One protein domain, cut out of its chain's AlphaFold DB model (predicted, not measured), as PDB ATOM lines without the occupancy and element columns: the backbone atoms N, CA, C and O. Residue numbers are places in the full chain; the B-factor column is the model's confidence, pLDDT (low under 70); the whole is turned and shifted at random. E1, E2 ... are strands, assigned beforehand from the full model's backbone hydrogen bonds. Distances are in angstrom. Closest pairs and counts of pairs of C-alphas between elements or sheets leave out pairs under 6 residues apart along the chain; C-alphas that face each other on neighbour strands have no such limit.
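This is residues 147 to 237 of the 575 residues of an uncharacterized protein of Marinilabiliales bacterium (UniProt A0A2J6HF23). Two small three-stranded sheets form separate lobes joined by a long loop; in the larger, E4-E5-E6, E5 and E6 bend sharply together, and residues 221 to 226 stick out. The 91 printed residues include six named strands in order E1 to E6, all strand but under half of the residues; each sheet, E1-E2-E3 and E4-E5-E6, is a meander, each strand the antiparallel neighbour of the one before. The whole is loose, radius of gyration of the C-alphas 17.6 A, spanning 58 by 34 by 23 A.

Start at E5, residues 208 to 222, which bends by 121 degrees at residue 217. It forms hairpins with E6, residues 225 to 236, and E4, residues 199 to 205; within hydrogen-bond range are N 213 and O 233, 2.7 A, and N 201 and O 212, 2.8 A. Apart from these strands, E2, residues 163 to 166, forms hairpins with E1, residues 154 to 157, and E3, residues 174 to 176; look for N 155 and O 165, 2.9 A, and N 164 and O 175, 2.9 A.

Find E1's start at C-alpha 154 (19.389, -22.427, 8.107). E4 runs 19.9 A, E5 21.9 A, and E6 19.5 A to C-alpha 236 (12.323, -34.826, -21.256).

The farthest C-alphas, Thr 150 and Gly 224, are 58.6 A apart. The printed part has no cut; the long link is residues 177 to 198, with pLDDT under 70 at, among others, 177 to 184.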
ATOM      1  N   ILE A 147      22.383 -14.142   8.790       87.69
ATOM      2  CA  ILE A 147      22.756 -14.712  10.080       87.69
ATOM      3  C   ILE A 147      22.333 -16.174  10.144       87.69
ATOM      4  O   ILE A 147      21.284 -16.548   9.620       87.69
ATOM      5  N   ARG A 148      23.117 -16.988  10.853       89.50
ATOM      6  CA  ARG A 148      22.662 -18.286  11.360       89.50
ATOM      7  C   ARG A 148      22.157 -18.090  12.791       89.50
ATOM      8  O   ARG A 148      22.975 -17.801  13.667       89.50
ATOM      9  N   PRO A 149      20.848 -18.212  13.061       89.56
ATOM     10  CA  PRO A 149      20.358 -18.247  14.433       89.56
ATOM     11  C   PRO A 149      20.986 -19.414  15.207       89.56
ATOM     12  O   PRO A 149      21.295 -20.461  14.641       89.56
ATOM     13  N   THR A 150      21.187 -19.251  16.512       87.94
ATOM     14  CA  THR A 150      21.766 -20.307  17.350       87.94
ATOM     15  C   THR A 150      20.909 -21.572  17.297       87.94
ATOM     16  O   THR A 150      19.715 -21.518  17.578       87.94
ATOM     17  N   GLY A 151      21.528 -22.701  16.941       84.19
ATOM     18  CA  GLY A 151      20.845 -23.993  16.818       84.19
ATOM     19  C   GLY A 151      19.960 -24.141  15.576       84.19
ATOM     20  O   GLY A 151      19.164 -25.070  15.534       84.19
ATOM     21  N   ALA A 152      20.060 -23.235  14.596       85.25
ATOM     22  CA  ALA A 152      19.309 -23.329  13.349       85.25
ATOM     23  C   ALA A 152      20.115 -23.989  12.219       85.25
ATOM     24  O   ALA A 152      21.261 -23.620  11.938       85.25
ATOM     25  N   ASP A 153      19.439 -24.871  11.488       87.12
ATOM     26  CA  ASP A 153      19.943 -25.548  10.281       87.12
ATOM     27  C   ASP A 153      19.784 -24.692   9.010       87.12
ATOM     28  O   ASP A 153      19.793 -25.187   7.886       87.12
ATOM     29  N   TYR A 154      19.583 -23.383   9.188       88.25
ATOM     30  CA  TYR A 154      19.389 -22.427   8.107       88.25
ATOM     31  C   TYR A 154      20.078 -21.099   8.397       88.25
ATOM     32  O   TYR A 154      20.249 -20.684   9.548       88.25
ATOM     33  N   ILE A 155      20.398 -20.388   7.323       89.62
ATOM     34  CA  ILE A 155      20.736 -18.968   7.365       89.62
ATOM     35  C   ILE A 155      19.535 -18.137   6.918       89.62
ATOM     36  O   ILE A 155      18.698 -18.591   6.135       89.62
ATOM     37  N   ARG A 156      19.427 -16.914   7.432       88.69
ATOM     38  CA  ARG A 156      18.353 -15.982   7.079       88.69
ATOM     39  C   ARG A 156      18.842 -14.540   7.023       88.69
ATOM     40  O   ARG A 156      19.780 -14.212   7.754       88.69
ATOM     41  N   PRO A 157      18.185 -13.662   6.255       88.38
ATOM     42  CA  PRO A 157      18.421 -12.233   6.362       88.38
ATOM     43  C   PRO A 157      18.082 -11.724   7.772       88.38
ATOM     44  O   PRO A 157      17.133 -12.187   8.412       88.38
ATOM     45  N   LEU A 158      18.861 -10.766   8.273       85.06
ATOM     46  CA  LEU A 158      18.713 -10.207   9.618       85.06
ATOM     47  C   LEU A 158      17.356  -9.514   9.797       85.06
ATOM     48  O   LEU A 158      16.759  -9.619  10.869       85.06
ATOM     49  N   TYR A 159      16.865  -8.836   8.755       84.00
ATOM     50  CA  TYR A 159      15.634  -8.044   8.809       84.00
ATOM     51  C   TYR A 159      14.407  -8.776   8.256       84.00
ATOM     52  O   TYR A 159      13.283  -8.326   8.480       84.00
ATOM     53  N   ASN A 160      14.590  -9.925   7.601       79.06
ATOM     54  CA  ASN A 160      13.494 -10.768   7.134       79.06
ATOM     55  C   ASN A 160      13.574 -12.181   7.743       79.06
ATOM     56  O   ASN A 160      14.190 -13.075   7.162       79.06
ATOM     57  N   PRO A 161      12.911 -12.422   8.893       83.50
ATOM     58  CA  PRO A 161      12.967 -13.709   9.582       83.50
ATOM     59  C   PRO A 161      12.230 -14.847   8.863       83.50
ATOM     60  O   PRO A 161      12.341 -15.993   9.305       83.50
ATOM     61  N   TYR A 162      11.477 -14.530   7.806       83.25
ATOM     62  CA  TYR A 162      10.594 -15.449   7.095       83.25
ATOM     63  C   TYR A 162      11.257 -16.123   5.891       83.25
ATOM     64  O   TYR A 162      10.744 -17.138   5.439       83.25
ATOM     65  N   ILE A 163      12.382 -15.594   5.391       83.12
ATOM     66  CA  ILE A 163      13.201 -16.232   4.348       83.12
ATOM     67  C   ILE A 163      14.286 -17.065   5.024       83.12
ATOM     68  O   ILE A 163      15.029 -16.563   5.866       83.12
ATOM     69  N   ARG A 164      14.397 -18.333   4.638       86.50
ATOM     70  CA  ARG A 164      15.405 -19.264   5.149       86.50
ATOM     71  C   ARG A 164      16.087 -19.965   3.983       86.50
ATOM     72  O   ARG A 164      15.412 -20.402   3.052       86.50
ATOM     73  N   VAL A 165      17.408 -20.084   4.055       87.81
ATOM     74  CA  VAL A 165      18.200 -20.974   3.201       87.81
ATOM     75  C   VAL A 165      18.680 -22.118   4.081       87.81
ATOM     76  O   VAL A 165      19.485 -21.883   4.984       87.81
ATOM     77  N   TYR A 166      18.161 -23.322   3.865       81.81
ATOM     78  CA  TYR A 166      18.581 -24.507   4.613       81.81
ATOM     79  C   TYR A 166      19.799 -25.121   3.934       81.81
ATOM     80  O   TYR A 166      19.797 -25.319   2.720       81.81
ATOM     81  N   ASP A 167      20.839 -25.408   4.711       75.00
ATOM     82  CA  ASP A 167      22.082 -25.988   4.200       75.00
ATOM     83  C   ASP A 167      22.407 -27.365   4.791       75.00
ATOM     84  O   ASP A 167      23.341 -28.026   4.337       75.00
ATOM     85  N   THR A 168      21.600 -27.838   5.745       74.06
ATOM     86  CA  THR A 168      21.617 -29.207   6.270       74.06
ATOM     87  C   THR A 168      20.194 -29.660   6.647       74.06
ATOM     88  O   THR A 168      19.300 -28.844   6.865       74.06
ATOM     89  N   LEU A 169      19.968 -30.981   6.720       69.06
ATOM     90  CA  LEU A 169      18.788 -31.631   7.333       69.06
ATOM     91  C   LEU A 169      17.402 -31.422   6.680       69.06
ATOM     92  O   LEU A 169      16.435 -32.015   7.155       69.06
ATOM     93  N   GLN A 170      17.280 -30.660   5.590       66.94
ATOM     94  CA  GLN A 170      16.029 -30.500   4.830       66.94
ATOM     95  C   GLN A 170      16.220 -30.825   3.342       66.94
ATOM     96  O   GLN A 170      17.316 -30.706   2.803       66.94
ATOM     97  N   THR A 171      15.141 -31.228   2.664       60.50
ATOM     98  CA  THR A 171      15.145 -31.572   1.226       60.50
ATOM     99  C   THR A 171      15.002 -30.359   0.301       60.50
ATOM    100  O   THR A 171      15.004 -30.511  -0.919       60.50
ATOM    101  N   TYR A 172      14.866 -29.156   0.860       59.94
ATOM    102  CA  TYR A 172      14.633 -27.908   0.138       59.94
ATOM    103  C   TYR A 172      15.664 -26.850   0.546       59.94
ATOM    104  O   TYR A 172      15.960 -26.690   1.726       59.94
ATOM    105  N   GLY A 173      16.201 -26.113  -0.433       68.50
ATOM    106  CA  GLY A 173      17.248 -25.110  -0.201       68.50
ATOM    107  C   GLY A 173      16.728 -23.721   0.173       68.50
ATOM    108  O   GLY A 173      17.403 -23.004   0.898       68.50
ATOM    109  N   LEU A 174      15.526 -23.337  -0.272       78.06
ATOM    110  CA  LEU A 174      14.896 -22.041   0.017       78.06
ATOM    111  C   LEU A 174      13.489 -22.260   0.571       78.06
ATOM    112  O   LEU A 174      12.703 -23.004  -0.011       78.06
ATOM    113  N   TYR A 175      13.164 -21.596   1.677       73.75
ATOM    114  CA  TYR A 175      11.862 -21.694   2.332       73.75
ATOM    115  C   TYR A 175      11.371 -20.319   2.775       73.75
ATOM    116  O   TYR A 175      12.132 -19.530   3.344       73.75
ATOM    117  N   PHE A 176      10.087 -20.056   2.536       76.25
ATOM    118  CA  PHE A 176       9.419 -18.823   2.928       76.25
ATOM    119  C   PHE A 176       8.153 -19.119   3.734       76.25
ATOM    120  O   PHE A 176       7.332 -19.934   3.322       76.25
ATOM    121  N   ASP A 177       7.985 -18.422   4.856       69.06
ATOM    122  CA  ASP A 177       6.842 -18.572   5.763       69.06
ATOM    123  C   ASP A 177       6.379 -17.194   6.248       69.06
ATOM    124  O   ASP A 177       6.814 -16.734   7.297       69.06
ATOM    125  N   GLY A 178       5.579 -16.467   5.464       67.56
ATOM    126  CA  GLY A 178       5.174 -15.109   5.833       67.56
ATOM    127  C   GLY A 178       3.785 -14.713   5.344       67.56
ATOM    128  O   GLY A 178       3.453 -14.893   4.181       67.56
ATOM    129  N   ALA A 179       3.002 -14.095   6.234       63.66
ATOM    130  CA  ALA A 179       1.638 -13.625   5.959       63.66
ATOM    131  C   ALA A 179       1.554 -12.212   5.334       63.66
ATOM    132  O   ALA A 179       0.471 -11.781   4.949       63.66
ATOM    133  N   LYS A 180       2.665 -11.456   5.282       63.97
ATOM    134  CA  LYS A 180       2.679 -10.033   4.865       63.97
ATOM    135  C   LYS A 180       3.243  -9.770   3.466       63.97
ATOM    136  O   LYS A 180       2.857  -8.783   2.850       63.97
ATOM    137  N   ASN A 181       4.147 -10.614   2.972       61.09
ATOM    138  CA  ASN A 181       4.635 -10.501   1.596       61.09
ATOM    139  C   ASN A 181       3.716 -11.318   0.686       61.09
ATOM    140  O   ASN A 181       3.386 -12.452   1.016       61.09
ATOM    141  N   GLN A 182       3.321 -10.753  -0.454       63.50
ATOM    142  CA  GLN A 182       2.394 -11.408  -1.386       63.50
ATOM    143  C   GLN A 182       3.034 -12.564  -2.177       63.50
ATOM    144  O   GLN A 182       2.315 -13.423  -2.677       63.50
ATOM    145  N   TYR A 183       4.369 -12.601  -2.281       63.75
ATOM    146  CA  TYR A 183       5.106 -13.575  -3.092       63.75
ATOM    147  C   TYR A 183       6.299 -14.149  -2.311       63.75
ATOM    148  O   TYR A 183       7.051 -13.394  -1.697       63.75
ATOM    149  N   GLY A 184       6.493 -15.475  -2.358       63.09
ATOM    150  CA  GLY A 184       7.622 -16.168  -1.711       63.09
ATOM    151  C   GLY A 184       8.957 -16.068  -2.467       63.09
ATOM    152  O   GLY A 184      10.009 -16.313  -1.885       63.09
ATOM    153  N   GLY A 185       8.925 -15.670  -3.744       70.69
ATOM    154  CA  GLY A 185      10.095 -15.392  -4.579       70.69
ATOM    155  C   GLY A 185       9.695 -14.664  -5.868       70.69
ATOM    156  O   GLY A 185       8.652 -14.964  -6.446       70.69
ATOM    157  N   TRP A 186      10.506 -13.698  -6.307       69.56
ATOM    158  CA  TRP A 186      10.355 -12.998  -7.588       69.56
ATOM    159  C   TRP A 186      11.621 -13.226  -8.412       69.56
ATOM    160  O   TRP A 186      12.672 -12.654  -8.118       69.56
ATOM    161  N   PHE A 187      11.526 -14.069  -9.437       78.81
ATOM    162  CA  PHE A 187      12.642 -14.396 -10.319       78.81
ATOM    163  C   PHE A 187      12.424 -13.706 -11.663       78.81
ATOM    164  O   PHE A 187      11.383 -13.877 -12.295       78.81
ATOM    165  N   ARG A 188      13.384 -12.882 -12.089       76.75
ATOM    166  CA  ARG A 188      13.308 -12.140 -13.350       76.75
ATOM    167  C   ARG A 188      14.650 -12.188 -14.057       76.75
ATOM    168  O   ARG A 188      15.660 -11.777 -13.493       76.75
ATOM    169  N   THR A 189      14.631 -12.585 -15.320       69.25
ATOM    170  CA  THR A 189      15.745 -12.389 -16.245       69.25
ATOM    171  C   THR A 189      15.523 -11.101 -17.041       69.25
ATOM    172  O   THR A 189      14.401 -10.753 -17.409       69.25
ATOM    173  N   THR A 190      16.588 -10.325 -17.246       70.56
ATOM    174  CA  THR A 190      16.577  -9.092 -18.068       70.56
ATOM    175  C   THR A 190      17.751  -9.025 -19.046       70.56
ATOM    176  O   THR A 190      17.901  -8.038 -19.760       70.56
ATOM    177  N   GLY A 191      18.596 -10.062 -19.069       61.34
ATOM    178  CA  GLY A 191      19.758 -10.131 -19.949       61.34
ATOM    179  C   GLY A 191      19.366 -10.299 -21.416       61.34
ATOM    180  O   GLY A 191      18.305 -10.834 -21.721       61.34
ATOM    181  N   ALA A 192      20.246  -9.859 -22.316       62.03
ATOM    182  CA  ALA A 192      20.036  -9.905 -23.767       62.03
ATOM    183  C   ALA A 192      20.375 -11.265 -24.418       62.03
ATOM    184  O   ALA A 192      20.240 -11.416 -25.628       62.03
ATOM    185  N   TYR A 193      20.849 -12.243 -23.641       63.19
ATOM    186  CA  TYR A 193      21.185 -13.581 -24.135       63.19
ATOM    187  C   TYR A 193      19.908 -14.412 -24.327       63.19
ATOM    188  O   TYR A 193      19.032 -14.363 -23.476       63.19
ATOM    189  N   ASN A 194      19.795 -15.167 -25.422       67.12
ATOM    190  CA  ASN A 194      18.638 -16.013 -25.756       67.12
ATOM    191  C   ASN A 194      19.111 -17.478 -25.866       67.12
ATOM    192  O   ASN A 194      20.110 -17.697 -26.560       67.12
ATOM    193  N   PRO A 195      18.450 -18.469 -25.229       76.00
ATOM    194  CA  PRO A 195      17.237 -18.382 -24.398       76.00
ATOM    195  C   PRO A 195      17.488 -17.977 -22.938       76.00
ATOM    196  O   PRO A 195      18.589 -18.137 -22.414       76.00
ATOM    197  N   THR A 196      16.445 -17.487 -22.253       77.81
ATOM    198  CA  THR A 196      16.445 -17.319 -20.783       77.81
ATOM    199  C   THR A 196      15.236 -17.980 -20.126       77.81
ATOM    200  O   THR A 196      14.208 -18.178 -20.765       77.81
ATOM    201  N   ALA A 197      15.342 -18.288 -18.834       80.06
ATOM    202  CA  ALA A 197      14.218 -18.685 -17.991       80.06
ATOM    203  C   ALA A 197      14.360 -18.055 -16.605       80.06
ATOM    204  O   ALA A 197      15.477 -17.881 -16.116       80.06
ATOM    205  N   ALA A 198      13.239 -17.732 -15.964       80.81
ATOM    206  CA  ALA A 198      13.245 -17.190 -14.609       80.81
ATOM    207  C   ALA A 198      13.615 -18.257 -13.566       80.81
ATOM    208  O   ALA A 198      14.350 -17.966 -12.625       80.81
ATOM    209  N   VAL A 199      13.135 -19.491 -13.750       87.50
ATOM    210  CA  VAL A 199      13.482 -20.659 -12.924       87.50
ATOM    211  C   VAL A 199      13.711 -21.862 -13.832       87.50
ATOM    212  O   VAL A 199      12.949 -22.066 -14.778       87.50
ATOM    213  N   VAL A 200      14.736 -22.662 -13.524       83.12
ATOM    214  CA  VAL A 200      15.043 -23.925 -14.209       83.12
ATOM    215  C   VAL A 200      15.129 -25.047 -13.181       83.12
ATOM    216  O   VAL A 200      15.958 -25.001 -12.275       83.12
ATOM    217  N   GLY A 201      14.271 -26.053 -13.324       84.25
ATOM    218  CA  GLY A 201      14.436 -27.361 -12.708       84.25
ATOM    219  C   GLY A 201      15.195 -28.275 -13.665       84.25
ATOM    220  O   GLY A 201      14.794 -28.415 -14.818       84.25
ATOM    221  N   PHE A 202      16.278 -28.883 -13.186       82.38
ATOM    222  CA  PHE A 202      17.084 -29.848 -13.929       82.38
ATOM    223  C   PHE A 202      17.330 -31.074 -13.053       82.38
ATOM    224  O   PHE A 202      17.750 -30.943 -11.901       82.38
ATOM    225  N   SER A 203      17.055 -32.252 -13.597       81.44
ATOM    226  CA  SER A 203      17.381 -33.534 -12.979       81.44
ATOM    227  C   SER A 203      18.168 -34.363 -13.978       81.44
ATOM    228  O   SER A 203      17.692 -34.564 -15.094       81.44
ATOM    229  N   ASP A 204      19.341 -34.835 -13.565       81.62
ATOM    230  CA  ASP A 204      20.170 -35.780 -14.304       81.62
ATOM    231  C   ASP A 204      20.463 -36.969 -13.394       81.62
ATOM    232  O   ASP A 204      21.076 -36.827 -12.331       81.62
ATOM    233  N   VAL A 205      19.983 -38.139 -13.798       79.81
ATOM    234  CA  VAL A 205      20.297 -39.395 -13.125       79.81
ATOM    235  C   VAL A 205      21.028 -40.267 -14.131       79.81
ATOM    236  O   VAL A 205      20.405 -40.873 -14.998       79.81
ATOM    237  N   THR A 206      22.357 -40.349 -14.019       84.31
ATOM    238  CA  THR A 206      23.206 -41.194 -14.889       84.31
ATOM    239  C   THR A 206      23.101 -40.884 -16.393       84.31
ATOM    240  O   THR A 206      23.215 -41.782 -17.219       84.31
ATOM    241  N   GLY A 207      22.932 -39.611 -16.760       79.88
ATOM    242  CA  GLY A 207      22.801 -39.137 -18.143       79.88
ATOM    243  C   GLY A 207      21.353 -38.916 -18.586       79.88
ATOM    244  O   GLY A 207      21.123 -38.386 -19.671       79.88
ATOM    245  N   ASN A 208      20.379 -39.278 -17.748       80.50
ATOM    246  CA  ASN A 208      18.963 -39.168 -18.063       80.50
ATOM    247  C   ASN A 208      18.396 -37.835 -17.578       80.50
ATOM    248  O   ASN A 208      18.191 -37.635 -16.372       80.50
ATOM    249  N   GLN A 209      18.133 -36.933 -18.525       85.06
ATOM    250  CA  GLN A 209      17.870 -35.526 -18.247       85.06
ATOM    251  C   GLN A 209      16.383 -35.156 -18.335       85.06
ATOM    252  O   GLN A 209      15.656 -35.542 -19.251       85.06
ATOM    253  N   THR A 210      15.911 -34.379 -17.361       85.81
ATOM    254  CA  THR A 210      14.547 -33.833 -17.302       85.81
ATOM    255  C   THR A 210      14.618 -32.347 -16.982       85.81
ATOM    256  O   THR A 210      15.214 -31.968 -15.969       85.81
ATOM    257  N   TYR A 211      13.981 -31.521 -17.814       88.50
ATOM    258  CA  TYR A 211      13.986 -30.071 -17.663       88.50
ATOM    259  C   TYR A 211      12.579 -29.509 -17.474       88.50
ATOM    260  O   TYR A 211      11.621 -29.919 -18.131       88.50
ATOM    261  N   SER A 212      12.471 -28.505 -16.608       90.88
ATOM    262  CA  SER A 212      11.278 -27.679 -16.453       90.88
ATOM    263  C   SER A 212      11.683 -26.220 -16.293       90.88
ATOM    264  O   SER A 212      12.562 -25.888 -15.502       90.88
ATOM    265  N   PHE A 213      11.043 -25.341 -17.046       89.06
ATOM    266  CA  PHE A 213      11.320 -23.917 -17.101       89.06
ATOM    267  C   PHE A 213      10.058 -23.141 -16.739       89.06
ATOM    268  O   PHE A 213       8.979 -23.403 -17.278       89.06
ATOM    269  N   LEU A 214      10.211 -22.142 -15.873       91.06
ATOM    270  CA  LEU A 214       9.180 -21.144 -15.593       91.06
ATOM    271  C   LEU A 214       9.622 -19.791 -16.150       91.06
ATOM    272  O   LEU A 214      10.747 -19.348 -15.900       91.06
ATOM    273  N   GLY A 215       8.736 -19.145 -16.909       86.94
ATOM    274  CA  GLY A 215       9.036 -17.908 -17.632       86.94
ATOM    275  C   GLY A 215      10.117 -18.104 -18.695       86.94
ATOM    276  O   GLY A 215      11.069 -17.327 -18.744       86.94
ATOM    277  N   TYR A 216      10.005 -19.170 -19.491       88.12
ATOM    278  CA  TYR A 216      10.921 -19.471 -20.585       88.12
ATOM    279  C   TYR A 216      10.718 -18.471 -21.726       88.12
ATOM    280  O   TYR A 216       9.624 -18.337 -22.267       88.12
ATOM    281  N   ASN A 217      11.779 -17.772 -22.102       85.00
ATOM    282  CA  ASN A 217      11.797 -16.803 -23.187       85.00
ATOM    283  C   ASN A 217      12.850 -17.239 -24.207       85.00
ATOM    284  O   ASN A 217      13.971 -16.730 -24.231       85.00
ATOM    285  N   GLY A 218      12.491 -18.275 -24.959       84.50
ATOM    286  CA  GLY A 218      13.279 -18.886 -26.014       84.50
ATOM    287  C   GLY A 218      12.355 -19.462 -27.076       84.50
ATOM    288  O   GLY A 218      11.189 -19.751 -26.807       84.50
ATOM    289  N   THR A 219      12.869 -19.612 -28.286       86.06
ATOM    290  CA  THR A 219      12.091 -20.114 -29.416       86.06
ATOM    291  C   THR A 219      12.190 -21.635 -29.487       86.06
ATOM    292  O   THR A 219      13.289 -22.184 -29.425       86.06
ATOM    293  N   TYR A 220      11.053 -22.312 -29.637       83.62
ATOM    294  CA  TYR A 220      10.995 -23.756 -29.872       83.62
ATOM    295  C   TYR A 220      10.290 -24.041 -31.199       83.62
ATOM    296  O   TYR A 220       9.219 -23.489 -31.462       83.62
ATOM    297  N   THR A 221      10.892 -24.904 -32.020       86.88
ATOM    298  CA  THR A 221      10.403 -25.250 -33.359       86.88
ATOM    299  C   THR A 221      10.202 -26.757 -33.478       86.88
ATOM    300  O   THR A 221      11.092 -27.530 -33.130       86.88
ATOM    301  N   PHE A 222       9.052 -27.171 -34.005       86.19
ATOM    302  CA  PHE A 222       8.699 -28.569 -34.263       86.19
ATOM    303  C   PHE A 222       7.787 -28.654 -35.490       86.19
ATOM    304  O   PHE A 222       6.957 -27.769 -35.683       86.19
ATOM    305  N   ALA A 223       7.950 -29.675 -36.338       82.62
ATOM    306  CA  ALA A 223       7.143 -29.881 -37.552       82.62
ATOM    307  C   ALA A 223       6.905 -28.609 -38.406       82.62
ATOM    308  O   ALA A 223       5.814 -28.373 -38.921       82.62
ATOM    309  N   GLY A 224       7.915 -27.734 -38.516       78.06
ATOM    310  CA  GLY A 224       7.817 -26.463 -39.251       78.06
ATOM    311  C   GLY A 224       7.020 -25.346 -38.554       78.06
ATOM    312  O   GLY A 224       6.871 -24.266 -39.122       78.06
ATOM    313  N   GLN A 225       6.542 -25.561 -37.327       86.31
ATOM    314  CA  GLN A 225       5.869 -24.569 -36.487       86.31
ATOM    315  C   GLN A 225       6.787 -24.054 -35.385       86.31
ATOM    316  O   GLN A 225       7.681 -24.761 -34.933       86.31
ATOM    317  N   THR A 226       6.576 -22.809 -34.958       87.88
ATOM    318  CA  THR A 226       7.439 -22.130 -33.987       87.88
ATOM    319  C   THR A 226       6.611 -21.429 -32.915       87.88
ATOM    320  O   THR A 226       5.621 -20.767 -33.236       87.88
ATOM    321  N   ILE A 227       7.023 -21.572 -31.654       87.75
ATOM    322  CA  ILE A 227       6.484 -20.831 -30.508       87.75
ATOM    323  C   ILE A 227       7.569 -19.949 -29.888       87.75
ATOM    324  O   ILE A 227       8.713 -20.377 -29.721       87.75
ATOM    325  N   ASP A 228       7.189 -18.724 -29.529       86.88
ATOM    326  CA  ASP A 228       8.071 -17.745 -28.897       86.88
ATOM    327  C   ASP A 228       7.842 -17.747 -27.384       86.88
ATOM    328  O   ASP A 228       6.969 -17.055 -26.856       86.88
ATOM    329  N   GLY A 229       8.631 -18.557 -26.682       86.81
ATOM    330  CA  GLY A 229       8.589 -18.679 -25.232       86.81
ATOM    331  C   GLY A 229       7.373 -19.430 -24.686       86.81
ATOM    332  O   GLY A 229       6.471 -19.864 -25.401       86.81
ATOM    333  N   SER A 230       7.371 -19.605 -23.368       89.25
ATOM    334  CA  SER A 230       6.248 -20.142 -22.608       89.25
ATOM    335  C   SER A 230       6.355 -19.762 -21.133       89.25
ATOM    336  O   SER A 230       7.437 -19.750 -20.544       89.25
ATOM    337  N   GLY A 231       5.209 -19.522 -20.492       89.00
ATOM    338  CA  GLY A 231       5.150 -19.380 -19.036       89.00
ATOM    339  C   GLY A 231       5.596 -20.655 -18.310       89.00
ATOM    340  O   GLY A 231       6.279 -20.562 -17.293       89.00
ATOM    341  N   VAL A 232       5.263 -21.826 -18.862       90.75
ATOM    342  CA  VAL A 232       5.695 -23.145 -18.381       90.75
ATOM    343  C   VAL A 232       6.129 -23.974 -19.583       90.75
ATOM    344  O   VAL A 232       5.329 -24.247 -20.477       90.75
ATOM    345  N   TYR A 233       7.395 -24.373 -19.621       90.25
ATOM    346  CA  TYR A 233       7.936 -25.251 -20.657       90.25
ATOM    347  C   TYR A 233       8.659 -26.414 -19.994       90.25
ATOM    348  O   TYR A 233       9.390 -26.217 -19.031       90.25
ATOM    349  N   ALA A 234       8.453 -27.628 -20.483       90.25
ATOM    350  CA  ALA A 234       9.166 -28.800 -20.009       90.25
ATOM    351  C   ALA A 234       9.511 -29.684 -21.203       90.25
ATOM    352  O   ALA A 234       8.713 -29.805 -22.134       90.25
ATOM    353  N   TYR A 235      10.688 -30.298 -21.159       88.19
ATOM    354  CA  TYR A 235      11.091 -31.332 -22.102       88.19
ATOM    355  C   TYR A 235      11.863 -32.420 -21.362       88.19
ATOM    356  O   TYR A 235      12.475 -32.181 -20.314       88.19
ATOM    357  N   VAL A 236      11.774 -33.634 -21.890       89.00
ATOM    358  CA  VAL A 236      12.323 -34.826 -21.256       89.00
ATOM    359  C   VAL A 236      12.982 -35.669 -22.329       89.00
ATOM    360  O   VAL A 236      12.301 -36.127 -23.241       89.00
ATOM    361  N   ASP A 237      14.293 -35.849 -22.207       85.25
ATOM    362  CA  ASP A 237      15.069 -36.712 -23.103       85.25
ATOM    363  C   ASP A 237      15.198 -38.138 -22.538       85.25
ATOM    364  O   ASP A 237      15.582 -39.062 -23.252       85.25
TER     365      ASP A 237